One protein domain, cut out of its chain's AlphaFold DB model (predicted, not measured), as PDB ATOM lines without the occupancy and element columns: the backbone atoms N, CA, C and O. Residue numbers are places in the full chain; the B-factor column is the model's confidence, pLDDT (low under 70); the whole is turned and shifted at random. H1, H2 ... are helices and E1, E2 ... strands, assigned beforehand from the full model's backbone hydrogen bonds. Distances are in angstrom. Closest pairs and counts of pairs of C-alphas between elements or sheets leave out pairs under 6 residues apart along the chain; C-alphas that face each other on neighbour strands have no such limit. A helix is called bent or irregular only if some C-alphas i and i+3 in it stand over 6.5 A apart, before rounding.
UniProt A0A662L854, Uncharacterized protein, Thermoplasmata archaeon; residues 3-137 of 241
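This is residues 3 to 137 of the 241 residues of an uncharacterized protein of Thermoplasmata archaeon (UniProt A0A662L854). One long, kinked helix, H5, runs through the middle of the domain; H1, H2, H3 and H4 are set round it, with H1 and H3 on opposite sides of it, while H6 and a small ribbon of two strands, E1 and E2, lie along the side of H5 away from H2 and H4. The helices cross one another at large angles and do not run side by side, and H6 is inserted in the chain between the two strands of the ribbon. The printed part has 135 residues with six named helices and two named strands, in the order H1 H2 H3 H4 H5 E1 H6 E2; the sheet, E1 - E2, is antiparallel and the class is mostly helix. The whole is compact, with a radius of gyration of the C-alphas of 14.2 A, and spans 38 by 34 by 23 A.

H1, residues 5 to 14, touches H4, residues 52 to 66, at a steep tilt of 42 degrees, opposite ways; their closest C-alphas, of Ala 14 and Ile 61, are 5.5 A apart. H2, residues 16 to 34, is close to H1 but not clearly touching it, and their lines are about perpendicular at 86 degrees. With residues 23 to 30 alone H2 touches H3, residues 42 to 49, the closest C-alphas being those of Leu 27 and Thr 48, 6.1 A apart. H3 and H4 touch only at the corner by their link, and only just, with 3 pairs of C-alphas within 8 A; the closest are those of Leu 49 and Ile 58, 6.6 A apart. H5, residues 72 to 94, is the hub and touches the other five helices. Its residues 72 to 79 touch H4, with the C-alphas of Thr 62 and Cys 75 closest at 5.2 A, and its residues 77 to 84 touch H3, with those of Glu 46 and Gly 80 closest at 5.6 A. H5 only just touches H1, H2 and H6, residues 109 to 120, each with 3 pairs of C-alphas within 8 A; the closest C-alphas of H5 and H6 are those of Asp 74 and Leu 114, 7.2 A apart. E1, residues 99 to 103, and E2, residues 129 to 133, are antiparallel neighbours at 151 degrees; N 100 and O 132 are 2.9 A apart and N 130 and O 102 are 2.8 A apart, both within hydrogen-bond range. H5 and E2 are near each other, while H6 is apart from H1, H2, H3 and H4. In H1, H3 and H6 every O i to N i+4 pair is within hydrogen-bond range; in H2 13 of 15 are, in H4 9 of 11, in H5 15 of 19.

H1 begins at C-alpha 5, (149.922, 131.605, 148.000), and is 14.3 A long. H2 is 25.3 A long, with a kink of 27 degrees near residue 23. H3 measures 10.5 A and H4 21.3 A. H5 is 32.8 A long, from C-alpha 72 at (160.935, 127.761, 166.104), with a kink of 52 degrees near residue 87. Three helices are irregular: C-alphas 18 and 21 of H2 are 7.3 A apart, 53 and 56 of H4 7.6 A, and 86 and 89 of H5 7.5 A. E1 is 13.4 A long, H6 16.6 A and E2 13.0 A, ending at C-alpha 133, (132.105, 130.757, 168.737).

The two C-alphas farthest apart are those of Lys 67 and His 137, at 40.9 A. The printed part, residues 3 to 137, has no cut and no long link. The mean pLDDT of the printed part is 89.2; residues 105 to 107 and 136 to 137 are under 70.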
ATOM      1  N   LEU A   3     144.185 133.104 153.428       91.94
ATOM      2  CA  LEU A   3     145.467 132.515 153.055       91.94
ATOM      3  C   LEU A   3     145.993 133.102 151.745       91.94
ATOM      4  O   LEU A   3     145.272 133.219 150.745       91.94
ATOM      5  N   ASP A   4     147.281 133.422 151.750       92.88
ATOM      6  CA  ASP A   4     148.031 133.804 150.558       92.88
ATOM      7  C   ASP A   4     148.774 132.575 149.989       92.88
ATOM      8  O   ASP A   4     148.732 131.483 150.564       92.88
ATOM      9  N   ILE A   5     149.401 132.715 148.818       90.00
ATOM     10  CA  ILE A   5     149.922 131.605 148.000       90.00
ATOM     11  C   ILE A   5     150.814 130.663 148.819       90.00
ATOM     12  O   ILE A   5     150.610 129.451 148.796       90.00
ATOM     13  N   LYS A   6     151.749 131.215 149.599       90.88
ATOM     14  CA  LYS A   6     152.717 130.411 150.350       90.88
ATOM     15  C   LYS A   6     152.076 129.674 151.528       90.88
ATOM     16  O   LYS A   6     152.468 128.553 151.831       90.88
ATOM     17  N   GLY A   7     151.070 130.271 152.171       90.69
ATOM     18  CA  GLY A   7     150.291 129.595 153.214       90.69
ATOM     19  C   GLY A   7     149.553 128.372 152.664       90.69
ATOM     20  O   GLY A   7     149.617 127.290 153.248       90.69
ATOM     21  N   LYS A   8     148.944 128.514 151.479       92.44
ATOM     22  CA  LYS A   8     148.280 127.402 150.776       92.44
ATOM     23  C   LYS A   8     149.257 126.307 150.350       92.44
ATOM     24  O   LYS A   8     148.936 125.126 150.458       92.44
ATOM     25  N   GLU A   9     150.448 126.677 149.880       92.94
ATOM     26  CA  GLU A   9     151.509 125.722 149.528       92.94
ATOM     27  C   GLU A   9     151.952 124.896 150.738       92.94
ATOM     28  O   GLU A   9     151.985 123.670 150.648       92.94
ATOM     29  N   ILE A  10     152.190 125.537 151.888       92.56
ATOM     30  CA  ILE A  10     152.572 124.850 153.132       92.56
ATOM     31  C   ILE A  10     151.514 123.818 153.539       92.56
ATOM     32  O   ILE A  10     151.854 122.666 153.804       92.56
ATOM     33  N   LEU A  11     150.230 124.193 153.545       92.31
ATOM     34  CA  LEU A  11     149.141 123.272 153.895       92.31
ATOM     35  C   LEU A  11     149.018 122.112 152.897       92.31
ATOM     36  O   LEU A  11     148.796 120.960 153.287       92.31
ATOM     37  N   LYS A  12     149.215 122.393 151.605       93.00
ATOM     38  CA  LYS A  12     149.205 121.380 150.545       93.00
ATOM     39  C   LYS A  12     150.362 120.389 150.693       93.00
ATOM     40  O   LYS A  12     150.137 119.182 150.611       93.00
ATOM     41  N   GLU A  13     151.577 120.869 150.948       92.31
ATOM     42  CA  GLU A  13     152.764 120.036 151.188       92.31
ATOM     43  C   GLU A  13     152.644 119.215 152.478       92.31
ATOM     44  O   GLU A  13     153.002 118.027 152.517       92.31
ATOM     45  N   ALA A  14     152.056 119.805 153.521       91.00
ATOM     46  CA  ALA A  14     151.720 119.112 154.758       91.00
ATOM     47  C   ALA A  14     150.669 118.006 154.541       91.00
ATOM     48  O   ALA A  14     150.620 117.065 155.327       91.00
ATOM     49  N   GLN A  15     149.940 118.029 153.416       90.62
ATOM     50  CA  GLN A  15     148.806 117.155 153.094       90.62
ATOM     51  C   GLN A  15     147.606 117.367 154.022       90.62
ATOM     52  O   GLN A  15     146.884 116.414 154.312       90.62
ATOM     53  N   PHE A  16     147.359 118.613 154.445       90.75
ATOM     54  CA  PHE A  16     146.272 118.932 155.375       90.75
ATOM     55  C   PHE A  16     144.911 118.411 154.902       90.75
ATOM     56  O   PHE A  16     144.170 117.862 155.701       90.75
ATOM     57  N   ASN A  17     144.621 118.436 153.597       89.94
ATOM     58  CA  ASN A  17     143.363 117.907 153.052       89.94
ATOM     59  C   ASN A  17     143.073 116.442 153.417       89.94
ATOM     60  O   ASN A  17     141.909 116.066 153.466       89.94
ATOM     61  N   LYS A  18     144.095 115.612 153.677       88.75
ATOM     62  CA  LYS A  18     143.890 114.224 154.133       88.75
ATOM     63  C   LYS A  18     143.454 114.135 155.596       88.75
ATOM     64  O   LYS A  18     142.850 113.145 155.981       88.75
ATOM     65  N   PHE A  19     143.799 115.144 156.391       88.88
ATOM     66  CA  PHE A  19     143.537 115.215 157.826       88.88
ATOM     67  C   PHE A  19     142.417 116.194 158.172       88.88
ATOM     68  O   PHE A  19     141.913 116.142 159.284       88.88
ATOM     69  N   ARG A  20     142.019 117.067 157.236       93.44
ATOM     70  CA  ARG A  20     141.017 118.126 157.417       93.44
ATOM     71  C   ARG A  20     139.751 117.593 158.074       93.44
ATOM     72  O   ARG A  20     139.296 118.154 159.058       93.44
ATOM     73  N   GLU A  21     139.232 116.485 157.558       92.94
ATOM     74  CA  GLU A  21     138.005 115.874 158.058       92.94
ATOM     75  C   GLU A  21     138.148 115.361 159.499       92.94
ATOM     76  O   GLU A  21     137.361 115.753 160.356       92.94
ATOM     77  N   ALA A  22     139.191 114.574 159.783       93.50
ATOM     78  CA  ALA A  22     139.477 114.064 161.127       93.50
ATOM     79  C   ALA A  22     139.780 115.194 162.128       93.50
ATOM     80  O   ALA A  22     139.404 115.128 163.296       93.50
ATOM     81  N   PHE A  23     140.442 116.258 161.669       95.25
ATOM     82  CA  PHE A  23     140.724 117.436 162.480       95.25
ATOM     83  C   PHE A  23     139.442 118.178 162.858       95.25
ATOM     84  O   PHE A  23     139.250 118.525 164.020       95.25
ATOM     85  N   ILE A  24     138.549 118.395 161.888       95.81
ATOM     86  CA  ILE A  24     137.248 119.022 162.131       95.81
ATOM     87  C   ILE A  24     136.410 118.156 163.070       95.81
ATOM     88  O   ILE A  24     135.793 118.697 163.980       95.81
ATOM     89  N   GLU A  25     136.399 116.833 162.896       95.56
ATOM     90  CA  GLU A  25     135.717 115.919 163.821       95.56
ATOM     91  C   GLU A  25     136.226 116.063 165.254       95.56
ATOM     92  O   GLU A  25     135.416 116.331 166.139       95.56
ATOM     93  N   SER A  26     137.541 115.981 165.481       95.38
ATOM     94  CA  SER A  26     138.110 116.136 166.827       95.38
ATOM     95  C   SER A  26     137.810 117.522 167.420       95.38
ATOM     96  O   SER A  26     137.380 117.648 168.571       95.38
ATOM     97  N   LEU A  27     137.922 118.586 166.616       95.75
ATOM     98  CA  LEU A  27     137.555 119.934 167.050       95.75
ATOM     99  C   LEU A  27     136.070 120.017 167.449       95.75
ATOM    100  O   LEU A  27     135.742 120.603 168.485       95.75
ATOM    101  N   MET A  28     135.172 119.424 166.659       95.88
ATOM    102  CA  MET A  28     133.741 119.380 166.967       95.88
ATOM    103  C   MET A  28     133.450 118.515 168.194       95.88
ATOM    104  O   MET A  28     132.608 118.902 169.000       95.88
ATOM    105  N   GLU A  29     134.165 117.410 168.409       95.38
ATOM    106  CA  GLU A  29     134.061 116.611 169.632       95.38
ATOM    107  C   GLU A  29     134.378 117.453 170.868       95.38
ATOM    108  O   GLU A  29     133.554 117.503 171.788       95.38
ATOM    109  N   LYS A  30     135.479 118.216 170.867       94.25
ATOM    110  CA  LYS A  30     135.793 119.135 171.977       94.25
ATOM    111  C   LYS A  30     134.694 120.164 172.196       94.25
ATOM    112  O   LYS A  30     134.240 120.356 173.326       94.25
ATOM    113  N   ILE A  31     134.232 120.804 171.121       93.75
ATOM    114  CA  ILE A  31     133.160 121.805 171.196       93.75
ATOM    115  C   ILE A  31     131.869 121.173 171.742       93.75
ATOM    116  O   ILE A  31     131.186 121.800 172.551       93.75
ATOM    117  N   SER A  32     131.562 119.928 171.372       93.81
ATOM    118  CA  SER A  32     130.370 119.186 171.804       93.81
ATOM    119  C   SER A  32     130.367 118.802 173.292       93.81
ATOM    120  O   SER A  32     129.293 118.630 173.889       93.81
ATOM    121  N   MET A  33     131.556 118.645 173.880       91.19
ATOM    122  CA  MET A  33     131.746 118.278 175.284       91.19
ATOM    123  C   MET A  33     131.821 119.512 176.173       91.19
ATOM    124  O   MET A  33     131.121 119.600 177.177       91.19
ATOM    125  N   GLU A  34     132.669 120.466 175.806       88.81
ATOM    126  CA  GLU A  34     132.965 121.604 176.667       88.81
ATOM    127  C   GLU A  34     131.943 122.715 176.467       88.81
ATOM    128  O   GLU A  34     131.427 123.280 177.431       88.81
ATOM    129  N   GLY A  35     131.581 122.993 175.212       80.88
ATOM    130  CA  GLY A  35     130.950 124.246 174.823       80.88
ATOM    131  C   GLY A  35     131.842 125.436 175.189       80.88
ATOM    132  O   GLY A  35     132.313 125.574 176.318       80.88
ATOM    133  N   ARG A  36     132.087 126.340 174.242       86.88
ATOM    134  CA  ARG A  36     132.874 127.551 174.515       86.88
ATOM    135  C   ARG A  36     132.262 128.787 173.868       86.88
ATOM    136  O   ARG A  36     132.935 129.505 173.132       86.88
ATOM    137  N   TYR A  37     130.977 129.031 174.128       87.62
ATOM    138  CA  TYR A  37     130.295 130.214 173.593       87.62
ATOM    139  C   TYR A  37     131.049 131.508 173.953       87.62
ATOM    140  O   TYR A  37     131.390 131.749 175.112       87.62
ATOM    141  N   GLY A  38     131.285 132.361 172.958       85.81
ATOM    142  CA  GLY A  38     131.987 133.639 173.084       85.81
ATOM    143  C   GLY A  38     133.508 133.524 173.220       85.81
ATOM    144  O   GLY A  38     134.179 134.551 173.341       85.81
ATOM    145  N   ALA A  39     134.067 132.310 173.212       87.88
ATOM    146  CA  ALA A  39     135.509 132.103 173.219       87.88
ATOM    147  C   ALA A  39     136.094 132.200 171.807       87.88
ATOM    148  O   ALA A  39     135.422 131.924 170.814       87.88
ATOM    149  N   ASP A  40     137.377 132.558 171.751       90.12
ATOM    150  CA  ASP A  40     138.185 132.422 170.542       90.12
ATOM    151  C   ASP A  40     138.332 130.943 170.182       90.12
ATOM    152  O   ASP A  40     138.606 130.116 171.059       90.12
ATOM    153  N   ILE A  41     138.169 130.615 168.906       91.88
ATOM    154  CA  ILE A  41     138.353 129.255 168.417       91.88
ATOM    155  C   ILE A  41     139.830 128.877 168.259       91.88
ATOM    156  O   ILE A  41     140.163 127.696 168.325       91.88
ATOM    157  N   ARG A  42     140.745 129.846 168.108       91.38
ATOM    158  CA  ARG A  42     142.170 129.549 167.889       91.38
ATOM    159  C   ARG A  42     142.794 128.705 169.009       91.38
ATOM    160  O   ARG A  42     143.422 127.702 168.681       91.38
ATOM    161  N   PRO A  43     142.584 128.996 170.308       91.50
ATOM    162  CA  PRO A  43     143.057 128.119 171.381       91.50
ATOM    163  C   PRO A  43     142.507 126.688 171.298       91.50
ATOM    164  O   PRO A  43     143.231 125.744 171.590       91.50
ATOM    165  N   LEU A  44     141.251 126.504 170.867       92.44
ATOM    166  CA  LEU A  44     140.677 125.167 170.669       92.44
ATOM    167  C   LEU A  44     141.363 124.422 169.520       92.44
ATOM    168  O   LEU A  44     141.639 123.231 169.641       92.44
ATOM    169  N   ILE A  45     141.674 125.119 168.426       93.56
ATOM    170  CA  ILE A  45     142.444 124.572 167.301       93.56
ATOM    171  C   ILE A  45     143.841 124.166 167.777       93.56
ATOM    172  O   ILE A  45     144.256 123.033 167.551       93.56
ATOM    173  N   GLU A  46     144.545 125.046 168.490       91.81
ATOM    174  CA  GLU A  46     145.872 124.759 169.044       91.81
ATOM    175  C   GLU A  46     145.859 123.567 170.010       91.81
ATOM    176  O   GLU A  46     146.768 122.740 169.978       91.81
ATOM    177  N   ASP A  47     144.828 123.442 170.847       92.19
ATOM    178  CA  ASP A  47     144.667 122.304 171.755       92.19
ATOM    179  C   ASP A  47     144.268 121.014 171.031       92.19
ATOM    180  O   ASP A  47     144.569 119.923 171.514       92.19
ATOM    181  N   THR A  48     143.604 121.103 169.880       92.88
ATOM    182  CA  THR A  48     143.312 119.946 169.017       92.88
ATOM    183  C   THR A  48     144.583 119.472 168.315       92.88
ATOM    184  O   THR A  48     144.863 118.282 168.272       92.88
ATOM    185  N   LEU A  49     145.439 120.393 167.863       91.44
ATOM    186  CA  LEU A  49     146.714 120.059 167.214       91.44
ATOM    187  C   LEU A  49     147.732 119.371 168.134       91.44
ATOM    188  O   LEU A  49     148.691 118.780 167.641       91.44
ATOM    189  N   LYS A  50     147.544 119.450 169.456       91.06
ATOM    190  CA  LYS A  50     148.388 118.771 170.453       91.06
ATOM    191  C   LYS A  50     147.999 117.311 170.687       91.06
ATOM    192  O   LYS A  50     148.715 116.620 171.407       91.06
ATOM    193  N   GLU A  51     146.876 116.847 170.146       92.25
ATOM    194  CA  GLU A  51     146.471 115.452 170.308       92.25
ATOM    195  C   GLU A  51     147.426 114.512 169.583       92.25
ATOM    196  O   GLU A  51     147.929 114.832 168.506       92.25
ATOM    197  N   GLU A  52     147.629 113.321 170.152       88.88
ATOM    198  CA  GLU A  52     148.556 112.311 169.626       88.88
ATOM    199  C   GLU A  52     148.304 111.998 168.144       88.88
ATOM    200  O   GLU A  52     149.252 111.855 167.374       88.88
ATOM    201  N   ALA A  53     147.036 111.995 167.721       89.62
ATOM    202  CA  ALA A  53     146.629 111.757 166.337       89.62
ATOM    203  C   ALA A  53     147.167 112.797 165.331       89.62
ATOM    204  O   ALA A  53     147.291 112.490 164.146       89.62
ATOM    205  N   PHE A  54     147.505 114.011 165.782       92.25
ATOM    206  CA  PHE A  54     147.965 115.110 164.926       92.25
ATOM    207  C   PHE A  54     149.433 115.497 165.150       92.25
ATOM    208  O   PHE A  54     149.931 116.370 164.437       92.25
ATOM    209  N   VAL A  55     150.154 114.832 166.065       90.12
ATOM    210  CA  VAL A  55     151.563 115.141 166.389       90.12
ATOM    211  C   VAL A  55     152.465 115.079 165.151       90.12
ATOM    212  O   VAL A  55     153.257 115.988 164.895       90.12
ATOM    213  N   ASP A  56     152.320 114.045 164.325       89.62
ATOM    214  CA  ASP A  56     153.131 113.906 163.111       89.62
ATOM    215  C   ASP A  56     152.826 115.010 162.090       89.62
ATOM    216  O   ASP A  56     153.724 115.541 161.430       89.62
ATOM    217  N   PHE A  57     151.555 115.399 161.988       91.38
ATOM    218  CA  PHE A  57     151.125 116.477 161.108       91.38
ATOM    219  C   PHE A  57     151.655 117.838 161.582       91.38
ATOM    220  O   PHE A  57     152.203 118.588 160.768       91.38
ATOM    221  N   ILE A  58     151.556 118.147 162.881       91.38
ATOM    222  CA  ILE A  58     152.054 119.416 163.427       91.38
ATOM    223  C   ILE A  58     153.585 119.504 163.326       91.38
ATOM    224  O   ILE A  58     154.120 120.555 162.974       91.38
ATOM    225  N   ASN A  59     154.308 118.401 163.528       91.25
ATOM    226  CA  ASN A  59     155.757 118.359 163.312       91.25
ATOM    227  C   ASN A  59     156.100 118.660 161.847       91.25
ATOM    228  O   ASN A  59     156.918 119.528 161.549       91.25
ATOM    229  N   LYS A  60     155.393 118.028 160.908       92.19
ATOM    230  CA  LYS A  60     155.615 118.257 159.477       92.19
ATOM    231  C   LYS A  60     155.318 119.698 159.050       92.19
ATOM    232  O   LYS A  60     156.096 120.286 158.300       92.19
ATOM    233  N   ILE A  61     154.203 120.287 159.491       92.75
ATOM    234  CA  ILE A  61     153.857 121.664 159.106       92.75
ATOM    235  C   ILE A  61     154.805 122.680 159.757       92.75
ATOM    236  O   ILE A  61     155.199 123.647 159.106       92.75
ATOM    237  N   THR A  62     155.244 122.446 161.000       92.62
ATOM    238  CA  THR A  62     156.211 123.323 161.678       92.62
ATOM    239  C   THR A  62     157.583 123.289 161.009       92.62
ATOM    240  O   THR A  62     158.164 124.355 160.820       92.62
ATOM    241  N   GLU A  63     158.056 122.133 160.533       92.44
ATOM    242  CA  GLU A  63     159.278 122.035 159.717       92.44
ATOM    243  C   GLU A  63     159.178 122.832 158.402       92.44
ATOM    244  O   GLU A  63     160.131 123.494 157.982       92.44
ATOM    245  N   LEU A  64     158.020 122.799 157.733       91.62
ATOM    246  CA  LEU A  64     157.779 123.575 156.507       91.62
ATOM    247  C   LEU A  64     157.742 125.089 156.778       91.62
ATOM    248  O   LEU A  64     158.263 125.886 155.989       91.62
ATOM    249  N   ILE A  65     157.172 125.493 157.914       91.12
ATOM    250  CA  ILE A  65     157.159 126.887 158.366       91.12
ATOM    251  C   ILE A  65     158.573 127.346 158.760       91.12
ATOM    252  O   ILE A  65     158.980 128.452 158.397       91.12
ATOM    253  N   GLU A  66     159.363 126.503 159.423       90.44
ATOM    254  CA  GLU A  66     160.737 126.821 159.835       90.44
ATOM    255  C   GLU A  66     161.642 127.087 158.619       90.44
ATOM    256  O   GLU A  66     162.383 128.075 158.592       90.44
ATOM    257  N   LYS A  67     161.479 126.317 157.529       89.56
ATOM    258  CA  LYS A  67     162.147 126.576 156.232       89.56
ATOM    259  C   LYS A  67     161.855 127.970 155.665       89.56
ATOM    260  O   LYS A  67     162.615 128.488 154.845       89.56
ATOM    261  N   SER A  68     160.778 128.611 156.113       82.50
ATOM    262  CA  SER A  68     160.391 129.967 155.727       82.50
ATOM    263  C   SER A  68     160.970 131.070 156.620       82.50
ATOM    264  O   SER A  68     160.574 132.224 156.457       82.50
ATOM    265  N   LYS A  69     161.937 130.751 157.494       83.56
ATOM    266  CA  LYS A  69     162.621 131.686 158.414       83.56
ATOM    267  C   LYS A  69     161.719 132.256 159.515       83.56
ATOM    268  O   LYS A  69     161.925 133.379 159.982       83.56
ATOM    269  N   ILE A  70     160.710 131.495 159.927       85.69
ATOM    270  CA  ILE A  70     160.011 131.745 161.189       85.69
ATOM    271  C   ILE A  70     160.834 131.148 162.339       85.69
ATOM    272  O   ILE A  70     161.572 130.189 162.146       85.69
ATOM    273  N   GLU A  71     160.778 131.789 163.511       84.25
ATOM    274  CA  GLU A  71     161.477 131.290 164.703       84.25
ATOM    275  C   GLU A  71     160.763 130.032 165.188       84.25
ATOM    276  O   GLU A  71     159.539 129.968 165.127       84.25
ATOM    277  N   LYS A  72     161.506 129.049 165.693       82.19
ATOM    278  CA  LYS A  72     160.935 127.761 166.104       82.19
ATOM    279  C   LYS A  72     159.761 127.909 167.084       82.19
ATOM    280  O   LYS A  72     158.750 127.228 166.932       82.19
ATOM    281  N   ASP A  73     159.861 128.862 168.008       83.38
ATOM    282  CA  ASP A  73     158.827 129.161 169.007       83.38
ATOM    283  C   ASP A  73     157.535 129.738 168.387       83.38
ATOM    284  O   ASP A  73     156.441 129.551 168.921       83.38
ATOM    285  N   ASP A  74     157.639 130.385 167.222       87.75
ATOM    286  CA  ASP A  74     156.516 130.969 166.477       87.75
ATOM    287  C   ASP A  74     155.869 129.962 165.504       87.75
ATOM    288  O   ASP A  74     154.753 130.194 165.024       87.75
ATOM    289  N   CYS A  75     156.549 128.859 165.166       88.62
ATOM    290  CA  CYS A  75     156.088 127.915 164.141       88.62
ATOM    291  C   CYS A  75     154.746 127.270 164.509       88.62
ATOM    292  O   CYS A  75     153.867 127.175 163.655       88.62
ATOM    293  N   SER A  76     154.565 126.870 165.772       88.75
ATOM    294  CA  SER A  76     153.324 126.229 166.236       88.75
ATOM    295  C   SER A  76     152.129 127.189 166.183       88.75
ATOM    296  O   SER A  76     151.100 126.873 165.589       88.75
ATOM    297  N   LYS A  77     152.299 128.423 166.680       89.69
ATOM    298  CA  LYS A  77     151.274 129.478 166.582       89.69
ATOM    299  C   LYS A  77     150.933 129.800 165.124       89.69
ATOM    300  O   LYS A  77     149.770 129.956 164.768       89.69
ATOM    301  N   THR A  78     151.947 129.865 164.260       91.50
ATOM    302  CA  THR A  78     151.758 130.087 162.819       91.50
ATOM    303  C   THR A  78     150.954 128.955 162.181       91.50
ATOM    304  O   THR A  78     150.072 129.225 161.370       91.50
ATOM    305  N   ALA A  79     151.222 127.700 162.553       92.06
ATOM    306  CA  ALA A  79     150.450 126.555 162.085       92.06
ATOM    307  C   ALA A  79     148.980 126.656 162.516       92.06
ATOM    308  O   ALA A  79     148.100 126.470 161.681       92.06
ATOM    309  N   GLY A  80     148.720 127.037 163.772       91.75
ATOM    310  CA  GLY A  80     147.368 127.297 164.273       91.75
ATOM    311  C   GLY A  80     146.615 128.335 163.436       91.75
ATOM    312  O   GLY A  80     145.487 128.079 163.027       91.75
ATOM    313  N   VAL A  81     147.260 129.458 163.096       92.62
ATOM    314  CA  VAL A  81     146.672 130.497 162.227       92.62
ATOM    315  C   VAL A  81     146.395 129.969 160.819       92.62
ATOM    316  O   VAL A  81     145.314 130.193 160.286       92.62
ATOM    317  N   LEU A  82     147.349 129.262 160.203       93.69
ATOM    318  CA  LEU A  82     147.164 128.710 158.856       93.69
ATOM    319  C   LEU A  82     145.975 127.748 158.798       93.69
ATOM    320  O   LEU A  82     145.199 127.790 157.849       93.69
ATOM    321  N   ILE A  83     145.848 126.895 159.812       94.25
ATOM    322  CA  ILE A  83     144.777 125.906 159.900       94.25
ATOM    323  C   ILE A  83     143.448 126.604 160.147       94.25
ATOM    324  O   ILE A  83     142.509 126.342 159.407       94.25
ATOM    325  N   GLU A  84     143.381 127.542 161.098       94.62
ATOM    326  CA  GLU A  84     142.179 128.343 161.348       94.62
ATOM    327  C   GLU A  84     141.651 128.993 160.065       94.62
ATOM    328  O   GLU A  84     140.470 128.860 159.767       94.62
ATOM    329  N   GLU A  85     142.511 129.637 159.272       93.56
ATOM    330  CA  GLU A  85     142.088 130.254 158.009       93.56
ATOM    331  C   GLU A  85     141.611 129.239 156.957       93.56
ATOM    332  O   GLU A  85     140.786 129.593 156.119       93.56
ATOM    333  N   GLU A  86     142.121 128.005 156.967       93.88
ATOM    334  CA  GLU A  86     141.730 126.964 156.005       93.88
ATOM    335  C   GLU A  86     140.386 126.308 156.353       93.88
ATOM    336  O   GLU A  86     139.661 125.904 155.444       93.88
ATOM    337  N   ILE A  87     140.047 126.202 157.645       93.94
ATOM    338  CA  ILE A  87     138.819 125.535 158.115       93.94
ATOM    339  C   ILE A  87     137.741 126.488 158.640       93.94
ATOM    340  O   ILE A  87     136.668 126.030 159.026       93.94
ATOM    341  N   ALA A  88     137.993 127.800 158.678       92.56
ATOM    342  CA  ALA A  88     137.041 128.784 159.199       92.56
ATOM    343  C   ALA A  88     135.667 128.697 158.518       92.56
ATOM    344  O   ALA A  88     134.645 128.705 159.205       92.56
ATOM    345  N   ASP A  89     135.648 128.574 157.189       92.06
ATOM    346  CA  ASP A  89     134.404 128.459 156.426       92.06
ATOM    347  C   ASP A  89     133.673 127.142 156.730       92.06
ATOM    348  O   ASP A  89     132.458 127.163 156.923       92.06
ATOM    349  N   ASP A  90     134.400 126.026 156.884       93.62
ATOM    350  CA  ASP A  90     133.803 124.735 157.258       93.62
ATOM    351  C   ASP A  90     133.149 124.821 158.638       93.62
ATOM    352  O   ASP A  90     132.004 124.418 158.822       93.62
ATOM    353  N   ILE A  91     133.866 125.376 159.621       93.44
ATOM    354  CA  ILE A  91     133.347 125.546 160.980       93.44
ATOM    355  C   ILE A  91     132.116 126.447 160.960       93.44
ATOM    356  O   ILE A  91     131.128 126.162 161.636       93.44
ATOM    357  N   LYS A  92     132.159 127.539 160.193       92.94
ATOM    358  CA  LYS A  92     131.037 128.464 160.071       92.94
ATOM    359  C   LYS A  92     129.818 127.784 159.458       92.94
ATOM    360  O   LYS A  92     128.709 128.028 159.926       92.94
ATOM    361  N   GLU A  93     130.000 126.938 158.449       93.56
ATOM    362  CA  GLU A  93     128.917 126.156 157.851       93.56
ATOM    363  C   GLU A  93     128.352 125.130 158.842       93.56
ATOM    364  O   GLU A  93     127.142 125.102 159.074       93.56
ATOM    365  N   ILE A  94     129.227 124.356 159.491       93.12
ATOM    366  CA  ILE A  94     128.876 123.339 160.493       93.12
ATOM    367  C   ILE A  94     128.088 123.948 161.653       93.12
ATOM    368  O   ILE A  94     127.088 123.392 162.101       93.12
ATOM    369  N   LEU A  95     128.513 125.117 162.127       92.38
ATOM    370  CA  LEU A  95     127.871 125.827 163.225       92.38
ATOM    371  C   LEU A  95     126.769 126.781 162.746       92.38
ATOM    372  O   LEU A  95     126.389 127.689 163.480       92.38
ATOM    373  N   HIS A  96     126.233 126.611 161.533       90.81
ATOM    374  CA  HIS A  96     125.095 127.388 161.023       90.81
ATOM    375  C   HIS A  96     125.274 128.916 161.127       90.81
ATOM    376  O   HIS A  96     124.351 129.662 161.462       90.81
ATOM    377  N   GLY A  97     126.485 129.397 160.856       88.25
ATOM    378  CA  GLY A  97     126.851 130.807 160.934       88.25
ATOM    379  C   GLY A  97     127.198 131.307 162.338       88.25
ATOM    380  O   GLY A  97     127.492 132.490 162.470       88.25
ATOM    381  N   GLN A  98     127.214 130.447 163.364       89.06
ATOM    382  CA  GLN A  98     127.628 130.769 164.742       89.06
ATOM    383  C   GLN A  98     129.162 130.845 164.882       89.06
ATOM    384  O   GLN A  98     129.760 130.230 165.768       89.06
ATOM    385  N   LEU A  99     129.803 131.586 163.980       90.94
ATOM    386  CA  LEU A  99     131.220 131.927 164.029       90.94
ATOM    387  C   LEU A  99     131.365 133.402 163.641       90.94
ATOM    388  O   LEU A  99     131.398 133.746 162.455       90.94
ATOM    389  N   ASP A 100     131.408 134.262 164.654       90.06
ATOM    390  CA  ASP A 100     131.516 135.708 164.487       90.06
ATOM    391  C   ASP A 100     132.972 136.113 164.254       90.06
ATOM    392  O   ASP A 100     133.875 135.696 164.983       90.06
ATOM    393  N   GLU A 101     133.199 136.968 163.260       89.38
ATOM    394  CA  GLU A 101     134.520 137.505 162.945       89.38
ATOM    395  C   GLU A 101     134.628 138.966 163.396       89.38
ATOM    396  O   GLU A 101     133.828 139.814 163.000       89.38
ATOM    397  N   GLU A 102     135.650 139.281 164.189       86.56
ATOM    398  CA  GLU A 102     135.948 140.649 164.622       86.56
ATOM    399  C   GLU A 102     137.404 141.008 164.323       86.56
ATOM    400  O   GLU A 102     138.295 140.163 164.427       86.56
ATOM    401  N   GLU A 103     137.674 142.276 164.002       82.50
ATOM    402  CA  GLU A 103     139.054 142.764 163.944       82.50
ATOM    403  C   GLU A 103     139.681 142.754 165.344       82.50
ATOM    404  O   GLU A 103     139.171 143.351 166.302       82.50
ATOM    405  N   ASP A 104     140.821 142.074 165.460       78.25
ATOM    406  CA  ASP A 104     141.539 141.913 166.721       78.25
ATOM    407  C   ASP A 104     142.323 143.196 167.051       78.25
ATOM    408  O   ASP A 104     143.500 143.347 166.728       78.25
ATOM    409  N   SER A 105     141.629 144.165 167.650       66.75
ATOM    410  CA  SER A 105     142.168 145.494 167.977       66.75
ATOM    411  C   SER A 105     142.894 145.569 169.327       66.75
ATOM    412  O   SER A 105     143.591 146.549 169.586       66.75
ATOM    413  N   ASN A 106     142.758 144.558 170.192       64.88
ATOM    414  CA  ASN A 106     143.173 144.628 171.600       64.88
ATOM    415  C   ASN A 106     144.148 143.498 171.978       64.88
ATOM    416  O   ASN A 106     143.939 142.752 172.936       64.88
ATOM    417  N   THR A 107     145.197 143.343 171.173       68.50
ATOM    418  CA  THR A 107     146.059 142.154 171.173       68.50
ATOM    419  C   THR A 107     147.412 142.365 171.859       68.50
ATOM    420  O   THR A 107     147.930 143.479 171.950       68.50
ATOM    421  N   SER A 108     148.027 141.260 172.296       76.50
ATOM    422  CA  SER A 108     149.425 141.228 172.742       76.50
ATOM    423  C   SER A 108     150.388 141.680 171.632       76.50
ATOM    424  O   SER A 108     150.171 141.425 170.445       76.50
ATOM    425  N   LYS A 109     151.506 142.304 172.023       81.38
ATOM    426  CA  LYS A 109     152.581 142.712 171.100       81.38
ATOM    427  C   LYS A 109     153.170 141.531 170.322       81.38
ATOM    428  O   LYS A 109     153.568 141.696 169.172       81.38
ATOM    429  N   GLU A 110     153.232 140.353 170.941       80.94
ATOM    430  CA  GLU A 110     153.748 139.130 170.306       80.94
ATOM    431  C   GLU A 110     152.883 138.698 169.124       80.94
ATOM    432  O   GLU A 110     153.364 138.393 168.037       80.94
ATOM    433  N   ASP A 111     151.582 138.763 169.329       81.12
ATOM    434  CA  ASP A 111     150.562 138.359 168.383       81.12
ATOM    435  C   ASP A 111     150.494 139.298 167.167       81.12
ATOM    436  O   ASP A 111     150.334 138.853 166.026       81.12
ATOM    437  N   GLN A 112     150.688 140.600 167.393       85.38
ATOM    438  CA  GLN A 112     150.856 141.581 166.317       85.38
ATOM    439  C   GLN A 112     152.157 141.348 165.538       85.38
ATOM    440  O   GLN A 112     152.156 141.397 164.306       85.38
ATOM    441  N   ARG A 113     153.265 141.051 166.236       89.00
ATOM    442  CA  ARG A 113     154.551 140.708 165.604       89.00
ATOM    443  C   ARG A 113     154.400 139.489 164.694       89.00
ATOM    444  O   ARG A 113     154.877 139.534 163.560       89.00
ATOM    445  N   LEU A 114     153.735 138.434 165.165       86.31
ATOM    446  CA  LEU A 114     153.525 137.207 164.398       86.31
ATOM    447  C   LEU A 114     152.655 137.457 163.160       86.31
ATOM    448  O   LEU A 114     153.028 137.039 162.064       86.31
ATOM    449  N   HIS A 115     151.567 138.224 163.302       87.88
ATOM    450  CA  HIS A 115     150.707 138.598 162.176       87.88
ATOM    451  C   HIS A 115     151.479 139.336 161.072       87.88
ATOM    452  O   HIS A 115     151.444 138.926 159.911       87.88
ATOM    453  N   LEU A 116     152.232 140.379 161.438       88.50
ATOM    454  CA  LEU A 116     153.047 141.154 160.494       88.50
ATOM    455  C   LEU A 116     154.139 140.298 159.835       88.50
ATOM    456  O   LEU A 116     154.472 140.498 158.668       88.50
ATOM    457  N   LYS A 117     154.723 139.348 160.576       89.56
ATOM    458  CA  LYS A 117     155.748 138.432 160.057       89.56
ATOM    459  C   LYS A 117     155.157 137.486 159.009       89.56
ATOM    460  O   LYS A 117     155.747 137.351 157.939       89.56
ATOM    461  N   GLY A 118     153.997 136.886 159.273       87.56
ATOM    462  CA  GLY A 118     153.332 136.011 158.305       87.56
ATOM    463  C   GLY A 118     152.809 136.751 157.073       87.56
ATOM    464  O   GLY A 118     152.947 136.238 155.965       87.56
ATOM    465  N   GLU A 119     152.337 137.992 157.223       91.31
ATOM    466  CA  GLU A 119     151.958 138.843 156.086       91.31
ATOM    467  C   GLU A 119     153.172 139.150 155.189       91.31
ATOM    468  O   GLU A 119     153.131 138.942 153.976       91.31
ATOM    469  N   ARG A 120     154.318 139.533 155.777       90.25
ATOM    470  CA  ARG A 120     155.579 139.741 155.032       90.25
ATOM    471  C   ARG A 120     156.053 138.486 154.302       90.25
ATOM    472  O   ARG A 120     156.645 138.585 153.228       90.25
ATOM    473  N   LEU A 121     155.821 137.317 154.894       90.38
ATOM    474  CA  LEU A 121     156.176 136.020 154.320       90.38
ATOM    475  C   LEU A 121     155.121 135.478 153.347       90.38
ATOM    476  O   LEU A 121     155.346 134.404 152.790       90.38
ATOM    477  N   LYS A 122     154.031 136.216 153.093       91.31
ATOM    478  CA  LYS A 122     152.929 135.820 152.202       91.31
ATOM    479  C   LYS A 122     152.230 134.529 152.634       91.31
ATOM    480  O   LYS A 122     151.855 133.699 151.807       91.31
ATOM    481  N   PHE A 123     152.088 134.333 153.942       91.69
ATOM    482  CA  PHE A 123     151.288 133.241 154.499       91.69
ATOM    483  C   PHE A 123     149.796 133.570 154.471       91.69
ATOM    484  O   PHE A 123     148.977 132.723 154.119       91.69
ATOM    485  N   TRP A 124     149.454 134.819 154.762       93.69
ATOM    486  CA  TRP A 124     148.093 135.342 154.756       93.69
ATOM    487  C   TRP A 124     148.088 136.813 154.350       93.69
ATOM    488  O   TRP A 124     149.131 137.468 154.297       93.69
ATOM    489  N   LYS A 125     146.890 137.323 154.071       91.31
ATOM    490  CA  LYS A 125     146.629 138.718 153.713       91.31
ATOM    491  C   LYS A 125     145.353 139.239 154.373       91.31
ATOM    492  O   LYS A 125     144.396 138.488 154.597       91.31
ATOM    493  N   GLY A 126     145.320 140.553 154.578       87.62
ATOM    494  CA  GLY A 126     144.183 141.267 155.153       87.62
ATOM    495  C   GLY A 126     144.312 141.493 156.661       87.62
ATOM    496  O   GLY A 126     145.335 141.148 157.252       87.62
ATOM    497  N   PRO A 127     143.288 142.102 157.280       85.12
ATOM    498  CA  PRO A 127     143.311 142.397 158.704       85.12
ATOM    499  C   PRO A 127     143.262 141.107 159.521       85.12
ATOM    500  O   PRO A 127     142.605 140.134 159.132       85.12
ATOM    501  N   ARG A 128     143.933 141.132 160.676       82.94
ATOM    502  CA  ARG A 128     143.878 140.055 161.662       82.94
ATOM    503  C   ARG A 128     142.460 139.946 162.204       82.94
ATOM    504  O   ARG A 128     141.937 140.909 162.767       82.94
ATOM    505  N   LEU A 129     141.877 138.761 162.075       87.00
ATOM    506  CA  LEU A 129     140.564 138.469 162.626       87.00
ATOM    507  C   LEU A 129     140.681 137.573 163.855       87.00
ATOM    508  O   LEU A 129     141.585 136.737 163.963       87.00
ATOM    509  N   LYS A 130     139.741 137.778 164.769       87.81
ATOM    510  CA  LYS A 130     139.407 136.873 165.855       87.81
ATOM    511  C   LYS A 130     138.079 136.209 165.516       87.81
ATOM    512  O   LYS A 130     137.132 136.913 165.163       87.81
ATOM    513  N   ARG A 131     138.015 134.882 165.633       90.62
ATOM    514  CA  ARG A 131     136.802 134.108 165.355       90.62
ATOM    515  C   ARG A 131     136.213 133.588 166.652       90.62
ATOM    516  O   ARG A 131     136.823 132.773 167.342       90.62
ATOM    517  N   LEU A 132     135.051 134.119 167.009       91.00
ATOM    518  CA  LEU A 132     134.352 133.805 168.246       91.00
ATOM    519  C   LEU A 132     133.254 132.781 167.975       91.00
ATOM    520  O   LEU A 132     132.441 132.961 167.073       91.00
ATOM    521  N   LEU A 133     133.199 131.727 168.789       89.44
ATOM    522  CA  LEU A 133     132.105 130.757 168.737       89.44
ATOM    523  C   LEU A 133     130.790 131.412 169.178       89.44
ATOM    524  O   LEU A 133     130.699 131.959 170.278       89.44
ATOM    525  N   GLY A 134     129.755 131.328 168.347       84.00
ATOM    526  CA  GLY A 134     128.494 132.034 168.559       84.00
ATOM    527  C   GLY A 134     128.630 133.502 168.198       84.00
ATOM    528  O   GLY A 134     128.571 133.855 167.027       84.00
ATOM    529  N   GLY A 135     128.829 134.341 169.213       78.38
ATOM    530  CA  GLY A 135     129.005 135.770 169.022       78.38
ATOM    531  C   GLY A 135     129.347 136.535 170.287       78.38
ATOM    532  O   GLY A 135     129.328 135.999 171.404       78.38
ATOM    533  N   LYS A 136     129.666 137.820 170.130       67.25
ATOM    534  CA  LYS A 136     130.055 138.672 171.259       67.25
ATOM    535  C   LYS A 136     128.837 139.253 171.957       67.25
ATOM    536  O   LYS A 136     128.144 140.129 171.444       67.25
ATOM    537  N   HIS A 137     128.634 138.835 173.201       65.31
ATOM    538  CA  HIS A 137     127.682 139.488 174.087       65.31
ATOM    539  C   HIS A 137     128.397 140.277 175.174       65.31
ATOM    540  O   HIS A 137     129.271 139.786 175.887       65.31
TER     541      HIS A 137